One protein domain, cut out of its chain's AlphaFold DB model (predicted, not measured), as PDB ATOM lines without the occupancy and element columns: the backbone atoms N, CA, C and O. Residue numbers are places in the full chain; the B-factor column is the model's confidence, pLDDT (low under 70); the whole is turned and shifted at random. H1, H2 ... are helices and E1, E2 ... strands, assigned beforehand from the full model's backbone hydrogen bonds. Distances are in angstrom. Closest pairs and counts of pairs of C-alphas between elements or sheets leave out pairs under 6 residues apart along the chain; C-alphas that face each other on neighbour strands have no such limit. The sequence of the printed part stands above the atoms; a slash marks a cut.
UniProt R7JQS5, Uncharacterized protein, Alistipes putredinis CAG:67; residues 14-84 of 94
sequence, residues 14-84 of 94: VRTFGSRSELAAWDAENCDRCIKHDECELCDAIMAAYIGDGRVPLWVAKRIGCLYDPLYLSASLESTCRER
ATOM      1  N   VAL A  14      -3.551  33.623   6.005       90.56
ATOM      2  CA  VAL A  14      -3.882  32.459   6.830       90.56
ATOM      3  C   VAL A  14      -3.804  31.205   5.981       90.56
ATOM      4  O   VAL A  14      -4.379  31.155   4.894       90.56
ATOM      5  N   ARG A  15      -3.104  30.173   6.464       90.19
ATOM      6  CA  ARG A  15      -3.099  28.869   5.788       90.19
ATOM      7  C   ARG A  15      -4.427  28.168   6.033       90.19
ATOM      8  O   ARG A  15      -4.650  27.678   7.135       90.19
ATOM      9  N   THR A  16      -5.264  28.122   5.005       88.19
ATOM     10  CA  THR A  16      -6.621  27.575   5.090       88.19
ATOM     11  C   THR A  16      -6.741  26.217   4.422       88.19
ATOM     12  O   THR A  16      -7.371  25.324   4.974       88.19
ATOM     13  N   PHE A  17      -6.112  26.045   3.261       86.31
ATOM     14  CA  PHE A  17      -6.112  24.775   2.547       86.31
ATOM     15  C   PHE A  17      -4.760  24.087   2.750       86.31
ATOM     16  O   PHE A  17      -3.699  24.662   2.490       86.31
ATOM     17  N   GLY A  18      -4.783  22.847   3.227       84.19
ATOM     18  CA  GLY A  18      -3.619  21.980   3.367       84.19
ATOM     19  C   GLY A  18      -3.142  21.403   2.034       84.19
ATOM     20  O   GLY A  18      -1.969  21.041   1.909       84.19
ATOM     21  N   SER A  19      -4.011  21.344   1.018       86.19
ATOM     22  CA  SER A  19      -3.655  20.910  -0.339       86.19
ATOM     23  C   SER A  19      -4.544  21.526  -1.426       86.19
ATOM     24  O   SER A  19      -5.654  21.979  -1.160       86.19
ATOM     25  N   ARG A  20      -4.086  21.476  -2.686       85.94
ATOM     26  CA  ARG A  20      -4.910  21.869  -3.845       85.94
ATOM     27  C   ARG A  20      -6.145  20.985  -4.019       85.94
ATOM     28  O   ARG A  20      -7.180  21.485  -4.436       85.94
ATOM     29  N   SER A  21      -6.044  19.695  -3.695       89.00
ATOM     30  CA  SER A  21      -7.180  18.769  -3.781       89.00
ATOM     31  C   SER A  21      -8.262  19.099  -2.755       89.00
ATOM     32  O   SER A  21      -9.440  19.034  -3.080       89.00
ATOM     33  N   GLU A  22      -7.868  19.484  -1.539       88.44
ATOM     34  CA  GLU A  22      -8.797  19.955  -0.505       88.44
ATOM     35  C   GLU A  22      -9.500  21.246  -0.935       88.44
ATOM     36  O   GLU A  22     -10.717  21.347  -0.804       88.44
ATOM     37  N   LEU A  23      -8.755  22.195  -1.513       88.62
ATOM     38  CA  LEU A  23      -9.338  23.418  -2.062       88.62
ATOM     39  C   LEU A  23     -10.332  23.098  -3.183       88.62
ATOM     40  O   LEU A  23     -11.459  23.568  -3.133       88.62
ATOM     41  N   ALA A  24      -9.948  22.273  -4.159       88.44
ATOM     42  CA  ALA A  24     -10.817  21.914  -5.280       88.44
ATOM     43  C   ALA A  24     -12.101  21.202  -4.823       88.44
ATOM     44  O   ALA A  24     -13.175  21.478  -5.348       88.44
ATOM     45  N   ALA A  25     -12.005  20.307  -3.833       89.62
ATOM     46  CA  ALA A  25     -13.174  19.653  -3.253       89.62
ATOM     47  C   ALA A  25     -14.091  20.668  -2.555       89.62
ATOM     48  O   ALA A  25     -15.302  20.661  -2.767       89.62
ATOM     49  N   TRP A  26     -13.511  21.576  -1.766       89.75
ATOM     50  CA  TRP A  26     -14.272  22.615  -1.088       89.75
ATOM     51  C   TRP A  26     -14.945  23.577  -2.074       89.75
ATOM     52  O   TRP A  26     -16.109  23.924  -1.886       89.75
ATOM     53  N   ASP A  27     -14.240  23.985  -3.126       89.56
ATOM     54  CA  ASP A  27     -14.741  24.884  -4.167       89.56
ATOM     55  C   ASP A  27     -15.911  24.253  -4.935       89.56
ATOM     56  O   ASP A  27     -16.981  24.852  -5.025       89.56
ATOM     57  N   ALA A  28     -15.783  22.988  -5.346       89.62
ATOM     58  CA  ALA A  28     -16.862  22.256  -6.010       89.62
ATOM     59  C   ALA A  28     -18.109  22.095  -5.124       89.62
ATOM     60  O   ALA A  28     -19.253  22.106  -5.590       89.62
ATOM     61  N   GLU A  29     -17.913  21.945  -3.815       88.94
ATOM     62  CA  GLU A  29     -19.026  21.869  -2.882       88.94
ATOM     63  C   GLU A  29     -19.667  23.232  -2.633       88.94
ATOM     64  O   GLU A  29     -20.881  23.272  -2.460       88.94
ATOM     65  N   ASN A  30     -18.904  24.330  -2.606       90.06
ATOM     66  CA  ASN A  30     -19.361  25.618  -2.074       90.06
ATOM     67  C   ASN A  30     -19.565  26.717  -3.105       90.06
ATOM     68  O   ASN A  30     -20.501  27.496  -2.945       90.06
ATOM     69  N   CYS A  31     -18.706  26.792  -4.112       89.81
ATOM     70  CA  CYS A  31     -18.680  27.833  -5.128       89.81
ATOM     71  C   CYS A  31     -19.469  27.423  -6.373       89.81
ATOM     72  O   CYS A  31     -20.330  28.195  -6.784       89.81
ATOM     73  N   ASP A  32     -19.268  26.209  -6.902       86.94
ATOM     74  CA  ASP A  32     -19.921  25.735  -8.143       86.94
ATOM     75  C   ASP A  32     -21.455  25.788  -8.083       86.94
ATOM     76  O   ASP A  32     -22.138  25.944  -9.092       86.94
ATOM     77  N   ARG A  33     -22.018  25.622  -6.882       81.88
ATOM     78  CA  ARG A  33     -23.469  25.619  -6.634       81.88
ATOM     79  C   ARG A  33     -23.971  26.906  -5.985       81.88
ATOM     80  O   ARG A  33     -25.091  26.929  -5.473       81.88
ATOM     81  N   CYS A  34     -23.130  27.931  -5.916       90.62
ATOM     82  CA  CYS A  34     -23.462  29.196  -5.291       90.62
ATOM     83  C   CYS A  34     -24.067  30.138  -6.327       90.62
ATOM     84  O   CYS A  34     -23.406  30.476  -7.302       90.62
ATOM     85  N   ILE A  35     -25.279  30.639  -6.092       89.75
ATOM     86  CA  ILE A  35     -25.943  31.551  -7.047       89.75
ATOM     87  C   ILE A  35     -25.170  32.855  -7.260       89.75
ATOM     88  O   ILE A  35     -25.309  33.504  -8.288       89.75
ATOM     89  N   LYS A  36     -24.349  33.241  -6.278       88.06
ATOM     90  CA  LYS A  36     -23.518  34.442  -6.337       88.06
ATOM     91  C   LYS A  36     -22.132  34.184  -6.924       88.06
ATOM     92  O   LYS A  36     -21.311  35.077  -6.822       88.06
ATOM     93  N   HIS A  37     -21.832  32.991  -7.448       86.31
ATOM     94  CA  HIS A  37     -20.475  32.614  -7.871       86.31
ATOM     95  C   HIS A  37     -19.808  33.685  -8.746       86.31
ATOM     96  O   HIS A  37     -18.718  34.149  -8.412       86.31
ATOM     97  N   ASP A  38     -20.513  34.153  -9.778       83.94
ATOM     98  CA  ASP A  38     -20.000  35.143 -10.733       83.94
ATOM     99  C   ASP A  38     -19.792  36.545 -10.122       83.94
ATOM    100  O   ASP A  38     -18.988  37.328 -10.622       83.94
ATOM    101  N   GLU A  39     -20.487  36.868  -9.027       88.00
ATOM    102  CA  GLU A  39     -20.444  38.175  -8.348       88.00
ATOM    103  C   GLU A  39     -19.767  38.108  -6.965       88.00
ATOM    104  O   GLU A  39     -19.738  39.083  -6.210       88.00
ATOM    105  N   CYS A  40     -19.240  36.945  -6.583       90.19
ATOM    106  CA  CYS A  40     -18.730  36.719  -5.242       90.19
ATOM    107  C   CYS A  40     -17.346  37.354  -5.093       90.19
ATOM    108  O   CYS A  40     -16.356  36.866  -5.632       90.19
ATOM    109  N   GLU A  41     -17.245  38.381  -4.250       91.06
ATOM    110  CA  GLU A  41     -15.976  39.060  -3.933       91.06
ATOM    111  C   GLU A  41     -14.906  38.150  -3.283       91.06
ATOM    112  O   GLU A  41     -13.768  38.568  -3.082       91.06
ATOM    113  N   LEU A  42     -15.260  36.909  -2.925       91.88
ATOM    114  CA  LEU A  42     -14.330  35.911  -2.389       91.88
ATOM    115  C   LEU A  42     -13.600  35.129  -3.490       91.88
ATOM    116  O   LEU A  42     -12.563  34.530  -3.198       91.88
ATOM    117  N   CYS A  43     -14.119  35.124  -4.724       87.75
ATOM    118  CA  CYS A  43     -13.600  34.302  -5.820       87.75
ATOM    119  C   CYS A  43     -12.132  34.612  -6.124       87.75
ATOM    120  O   CYS A  43     -11.325  33.689  -6.183       87.75
ATOM    121  N   ASP A  44     -11.748  35.888  -6.197       89.56
ATOM    122  CA  ASP A  44     -10.356  36.277  -6.465       89.56
ATOM    123  C   ASP A  44      -9.389  35.753  -5.397       89.56
ATOM    124  O   ASP A  44      -8.302  35.264  -5.708       89.56
ATOM    125  N   ALA A  45      -9.788  35.805  -4.125       91.56
ATOM    126  CA  ALA A  45      -8.957  35.327  -3.027       91.56
ATOM    127  C   ALA A  45      -8.851  33.794  -2.999       91.56
ATOM    128  O   ALA A  45      -7.777  33.258  -2.720       91.56
ATOM    129  N   ILE A  46      -9.939  33.084  -3.311       89.06
ATOM    130  CA  ILE A  46      -9.942  31.619  -3.436       89.06
ATOM    131  C   ILE A  46      -9.076  31.189  -4.629       89.06
ATOM    132  O   ILE A  46      -8.233  30.300  -4.495       89.06
ATOM    133  N   MET A  47      -9.195  31.873  -5.769       88.56
ATOM    134  CA  MET A  47      -8.369  31.627  -6.954       88.56
ATOM    135  C   MET A  47      -6.888  31.915  -6.696       88.56
ATOM    136  O   MET A  47      -6.021  31.137  -7.106       88.56
ATOM    137  N   ALA A  48      -6.573  32.982  -5.961       90.00
ATOM    138  CA  ALA A  48      -5.206  33.264  -5.534       90.00
ATOM    139  C   ALA A  48      -4.642  32.135  -4.654       90.00
ATOM    140  O   ALA A  48      -3.495  31.726  -4.849       90.00
ATOM    141  N   ALA A  49      -5.446  31.574  -3.743       88.56
ATOM    142  CA  ALA A  49      -5.046  30.423  -2.933       88.56
ATOM    143  C   ALA A  49      -4.815  29.156  -3.775       88.56
ATOM    144  O   ALA A  49      -3.897  28.390  -3.472       88.56
ATOM    145  N   TYR A  50      -5.600  28.962  -4.842       84.62
ATOM    146  CA  TYR A  50      -5.472  27.843  -5.783       84.62
ATOM    147  C   TYR A  50      -4.148  27.867  -6.548       84.62
ATOM    148  O   TYR A  50      -3.444  26.854  -6.650       84.62
ATOM    149  N   ILE A  51      -3.793  29.041  -7.072       86.81
ATOM    150  CA  ILE A  51      -2.548  29.256  -7.814       86.81
ATOM    151  C   ILE A  51      -1.349  29.234  -6.854       86.81
ATOM    152  O   ILE A  51      -0.305  28.665  -7.185       86.81
ATOM    153  N   GLY A  52      -1.518  29.828  -5.672       87.19
ATOM    154  CA  GLY A  52      -0.506  29.961  -4.635       87.19
ATOM    155  C   GLY A  52      -0.346  28.725  -3.749       87.19
ATOM    156  O   GLY A  52      -0.329  27.581  -4.211       87.19
ATOM    157  N   ASP A  53      -0.161  28.972  -2.454       86.31
ATOM    158  CA  ASP A  53       0.206  27.974  -1.446       86.31
ATOM    159  C   ASP A  53      -0.924  27.647  -0.451       86.31
ATOM    160  O   ASP A  53      -0.666  27.175   0.663       86.31
ATOM    161  N   GLY A  54      -2.177  27.873  -0.862       87.00
ATOM    162  CA  GLY A  54      -3.366  27.566  -0.065       87.00
ATOM    163  C   GLY A  54      -3.681  28.592   1.030       87.00
ATOM    164  O   GLY A  54      -4.445  28.287   1.952       87.00
ATOM    165  N   ARG A  55      -3.090  29.792   0.963       91.44
ATOM    166  CA  ARG A  55      -3.387  30.894   1.886       91.44
ATOM    167  C   ARG A  55      -4.449  31.839   1.344       91.44
ATOM    168  O   ARG A  55      -4.405  32.216   0.177       91.44
ATOM    169  N   VAL A  56      -5.334  32.287   2.229       92.69
ATOM    170  CA  VAL A  56      -6.288  33.377   1.976       92.69
ATOM    171  C   VAL A  56      -6.139  34.460   3.051       92.69
ATOM    172  O   VAL A  56      -5.635  34.172   4.140       92.69
ATOM    173  N   PRO A  57      -6.580  35.701   2.798       93.81
ATOM    174  CA  PRO A  57      -6.694  36.717   3.841       93.81
ATOM    175  C   PRO A  57      -7.594  36.265   5.004       93.81
ATOM    176  O   PRO A  57      -8.601  35.585   4.789       93.81
ATOM    177  N   LEU A  58      -7.297  36.700   6.231       92.88
ATOM    178  CA  LEU A  58      -8.070  36.350   7.429       92.88
ATOM    179  C   LEU A  58      -9.562  36.685   7.291       92.88
ATOM    180  O   LEU A  58     -10.420  35.931   7.756       92.88
ATOM    181  N   TRP A  59      -9.893  37.807   6.650       93.06
ATOM    182  CA  TRP A  59     -11.290  38.175   6.409       93.06
ATOM    183  C   TRP A  59     -12.021  37.178   5.502       93.06
ATOM    184  O   TRP A  59     -13.190  36.891   5.752       93.06
ATOM    185  N   VAL A  60     -11.332  36.602   4.511       93.81
ATOM    186  CA  VAL A  60     -11.874  35.546   3.647       93.81
ATOM    187  C   VAL A  60     -12.046  34.275   4.457       93.81
ATOM    188  O   VAL A  60     -13.156  33.754   4.493       93.81
ATOM    189  N   ALA A  61     -11.008  33.837   5.186       92.19
ATOM    190  CA  ALA A  61     -11.046  32.635   6.028       92.19
ATOM    191  C   ALA A  61     -12.268  32.621   6.968       92.19
ATOM    192  O   ALA A  61     -12.961  31.610   7.085       92.19
ATOM    193  N   LYS A  62     -12.591  33.766   7.586       89.94
ATOM    194  CA  LYS A  62     -13.772  33.918   8.456       89.94
ATOM    195  C   LYS A  62     -15.105  33.748   7.716       89.94
ATOM    196  O   LYS A  62     -16.044  33.198   8.295       89.94
ATOM    197  N   ARG A  63     -15.201  34.228   6.472       92.06
ATOM    198  CA  ARG A  63     -16.420  34.189   5.640       92.06
ATOM    199  C   ARG A  63     -16.637  32.826   4.991       92.06
ATOM    200  O   ARG A  63     -17.762  32.345   4.935       92.06
ATOM    201  N   ILE A  64     -15.561  32.141   4.609       90.62
ATOM    202  CA  ILE A  64     -15.628  30.771   4.079       90.62
ATOM    203  C   ILE A  64     -15.787  29.701   5.173       90.62
ATOM    204  O   ILE A  64     -15.765  28.512   4.878       90.62
ATOM    205  N   GLY A  65     -15.987  30.115   6.429       88.44
ATOM    206  CA  GLY A  65     -16.352  29.216   7.525       88.44
ATOM    207  C   GLY A  65     -15.184  28.537   8.229       88.44
ATOM    208  O   GLY A  65     -15.383  27.515   8.871       88.44
ATOM    209  N   CYS A  66     -13.971  29.081   8.141       90.00
ATOM    210  CA  CYS A  66     -12.830  28.474   8.816       90.00
ATOM    211  C   CYS A  66     -12.763  28.843  10.303       90.00
ATOM    212  O   CYS A  66     -13.042  29.981  10.702       90.00
ATOM    213  N   LEU A  67     -12.285  27.897  11.110       88.38
ATOM    214  CA  LEU A  67     -11.813  28.142  12.467       88.38
ATOM    215  C   LEU A  67     -10.376  28.626  12.428       88.38
ATOM    216  O   LEU A  67      -9.469  27.863  12.109       88.38
ATOM    217  N   TYR A  68     -10.172  29.891  12.766       89.69
ATOM    218  CA  TYR A  68      -8.851  30.495  12.790       89.69
ATOM    219  C   TYR A  68      -8.113  30.208  14.103       89.69
ATOM    220  O   TYR A  68      -8.618  30.532  15.177       89.69
ATOM    221  N   ASP A  69      -6.899  29.668  13.996       88.19
ATOM    222  CA  ASP A  69      -5.940  29.542  15.089       88.19
ATOM    223  C   ASP A  69      -4.864  30.645  14.974       88.19
ATOM    224  O   ASP A  69      -3.952  30.554  14.137       88.19
ATOM    225  N   PRO A  70      -4.935  31.699  15.813       86.12
ATOM    226  CA  PRO A  70      -3.994  32.812  15.772       86.12
ATOM    227  C   PRO A  70      -2.581  32.434  16.232       86.12
ATOM    228  O   PRO A  70      -1.646  33.175  15.936       86.12
ATOM    229  N   LEU A  71      -2.401  31.310  16.938       84.00
ATOM    230  CA  LEU A  71      -1.083  30.859  17.387       84.00
ATOM    231  C   LEU A  71      -0.228  30.373  16.212       84.00
ATOM    232  O   LEU A  71       0.985  30.581  16.204       84.00
ATOM    233  N   TYR A  72      -0.861  29.755  15.212       81.94
ATOM    234  CA  TYR A  72      -0.179  29.157  14.059       81.94
ATOM    235  C   TYR A  72      -0.474  29.857  12.728       81.94
ATOM    236  O   TYR A  72       0.046  29.433  11.694       81.94
ATOM    237  N   LEU A  73      -1.287  30.923  12.735       82.75
ATOM    238  CA  LEU A  73      -1.773  31.607  11.526       82.75
ATOM    239  C   LEU A  73      -2.377  30.619  10.511       82.75
ATOM    240  O   LEU A  73      -2.230  30.753   9.291       82.75
ATOM    241  N   SER A  74      -3.030  29.587  11.030       84.56
ATOM    242  CA  SER A  74      -3.688  28.546  10.253       84.56
ATOM    243  C   SER A  74      -5.175  28.587  10.527       84.56
ATOM    244  O   SER A  74      -5.605  29.041  11.586       84.56
ATOM    245  N   ALA A  75      -5.968  28.093   9.593       85.69
ATOM    246  CA  ALA A  75      -7.370  27.865   9.840       85.69
ATOM    247  C   ALA A  75      -7.773  26.473   9.375       85.69
ATOM    248  O   ALA A  75      -7.302  25.997   8.346       85.69
ATOM    249  N   SER A  76      -8.645  25.844  10.150       81.50
ATOM    250  CA  SER A  76      -9.245  24.562   9.799       81.50
ATOM    251  C   SER A  76     -10.601  24.813   9.160       81.50
ATOM    252  O   SER A  76     -11.410  25.580   9.688       81.50
ATOM    253  N   LEU A  77     -10.860  24.175   8.024       81.19
ATOM    254  CA  LEU A  77     -12.158  24.220   7.361       81.19
ATOM    255  C   LEU A  77     -13.167  23.378   8.153       81.19
ATOM    256  O   LEU A  77     -13.018  22.164   8.245       81.19
ATOM    257  N   GLU A  78     -14.209  24.007   8.704       70.31
ATOM    258  CA  GLU A  78     -15.299  23.294   9.401       70.31
ATOM    259  C   GLU A  78     -16.374  22.739   8.459       70.31
ATOM    260  O   GLU A  78     -17.333  22.123   8.913       70.31
ATOM    261  N   SER A  79     -16.163  22.861   7.145       74.44
ATOM    262  CA  SER A  79     -17.083  22.523   6.054       74.44
ATOM    263  C   SER A  79     -18.287  23.473   5.929       74.44
ATOM    264  O   SER A  79     -18.927  23.875   6.893       74.44
ATOM    265  N   THR A  80     -18.582  23.828   4.679       83.56
ATOM    266  CA  THR A  80     -19.543  24.844   4.208       83.56
ATOM    267  C   THR A  80     -19.124  26.317   4.365       83.56
ATOM    268  O   THR A  80     -18.845  26.815   5.454       83.56
ATOM    269  N   CYS A  81     -19.127  27.051   3.246       90.19
ATOM    270  CA  CYS A  81     -18.989  28.507   3.208       90.19
ATOM    271  C   CYS A  81     -20.181  29.167   3.915       90.19
ATOM    272  O   CYS A  81     -21.329  28.868   3.587       90.19
ATOM    273  N   ARG A  82     -19.932  30.116   4.831       88.69
ATOM    274  CA  ARG A  82     -21.004  30.774   5.611       88.69
ATOM    275  C   ARG A  82     -21.896  31.682   4.781       88.69
ATOM    276  O   ARG A  82     -22.947  32.099   5.244       88.69
ATOM    277  N   GLU A  83     -21.453  32.012   3.579       88.69
ATOM    278  CA  GLU A  83     -22.181  32.895   2.680       88.69
ATOM    279  C   GLU A  83     -22.610  32.208   1.393       88.69
ATOM    280  O   GLU A  83     -22.988  32.887   0.434       88.69
ATOM    281  N   ARG A  84     -22.488  30.879   1.340       88.94
ATOM    282  CA  ARG A  84     -23.054  30.107   0.247       88.94
ATOM    283  C   ARG A  84     -24.557  30.371   0.193       88.94
ATOM    284  O   ARG A  84     -25.212  30.416   1.226       88.94
TER     285      ARG A  84
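AT A GLANCE: This is residues 14 to 84 of the 94 residues of an uncharacterized protein of Alistipes putredinis CAG:67 (UniProt R7JQS5). Helices H1 and H2 run side by side as a loose hairpin, and short helix H3 packs on a two-strand antiparallel ribbon, E2 and E3. The loop of residues 31 to 42 and the ribbon's turn lie towards opposite ends. The 71 printed residues, class mixed, include named elements in the order H1, H2, E1, H3, E2, E3. The whole is compact, radius of gyration of the C-alphas 11.0 A, but elongated, 35 by 21 by 18 A.

HOW THE PARTS SIT: H1, residues 20 to 30, and H2, residues 43 to 51, only just touch, with 3 pairs of C-alphas within 8 A, the closest Arg 20 and Tyr 50 at 6.3 A; this hairpin has a shallow tilt of 23 degrees, opposite ways. E1, residues 55 to 57, pairs with no named strand. The closest C-alphas of H3, residues 58 to 63, and E3, residues 74 to 77, are Ala 61 and Ala 75, 7.1 A. E2, residues 66 to 69, and E3 form a hairpin; N 67 and O 76 are within hydrogen-bond range, 2.9 A. Every O i to N i+4 pair is within range in H1, H2 and H3.

IN THESE COORDINATES: H1, 15.0 A long, begins at C-alpha 20, (-4.910, 21.869, -3.845); H2 is 12.3 A long. E3 ends at C-alpha 77, (-12.158, 24.220, 7.361).

THE WHOLE: The C-alphas farthest apart, Ile 35 and Leu 71, are 34.9 A apart. The H1 to H2 link is long. The printed part has no cut; no printed residue is under 70 in pLDDT.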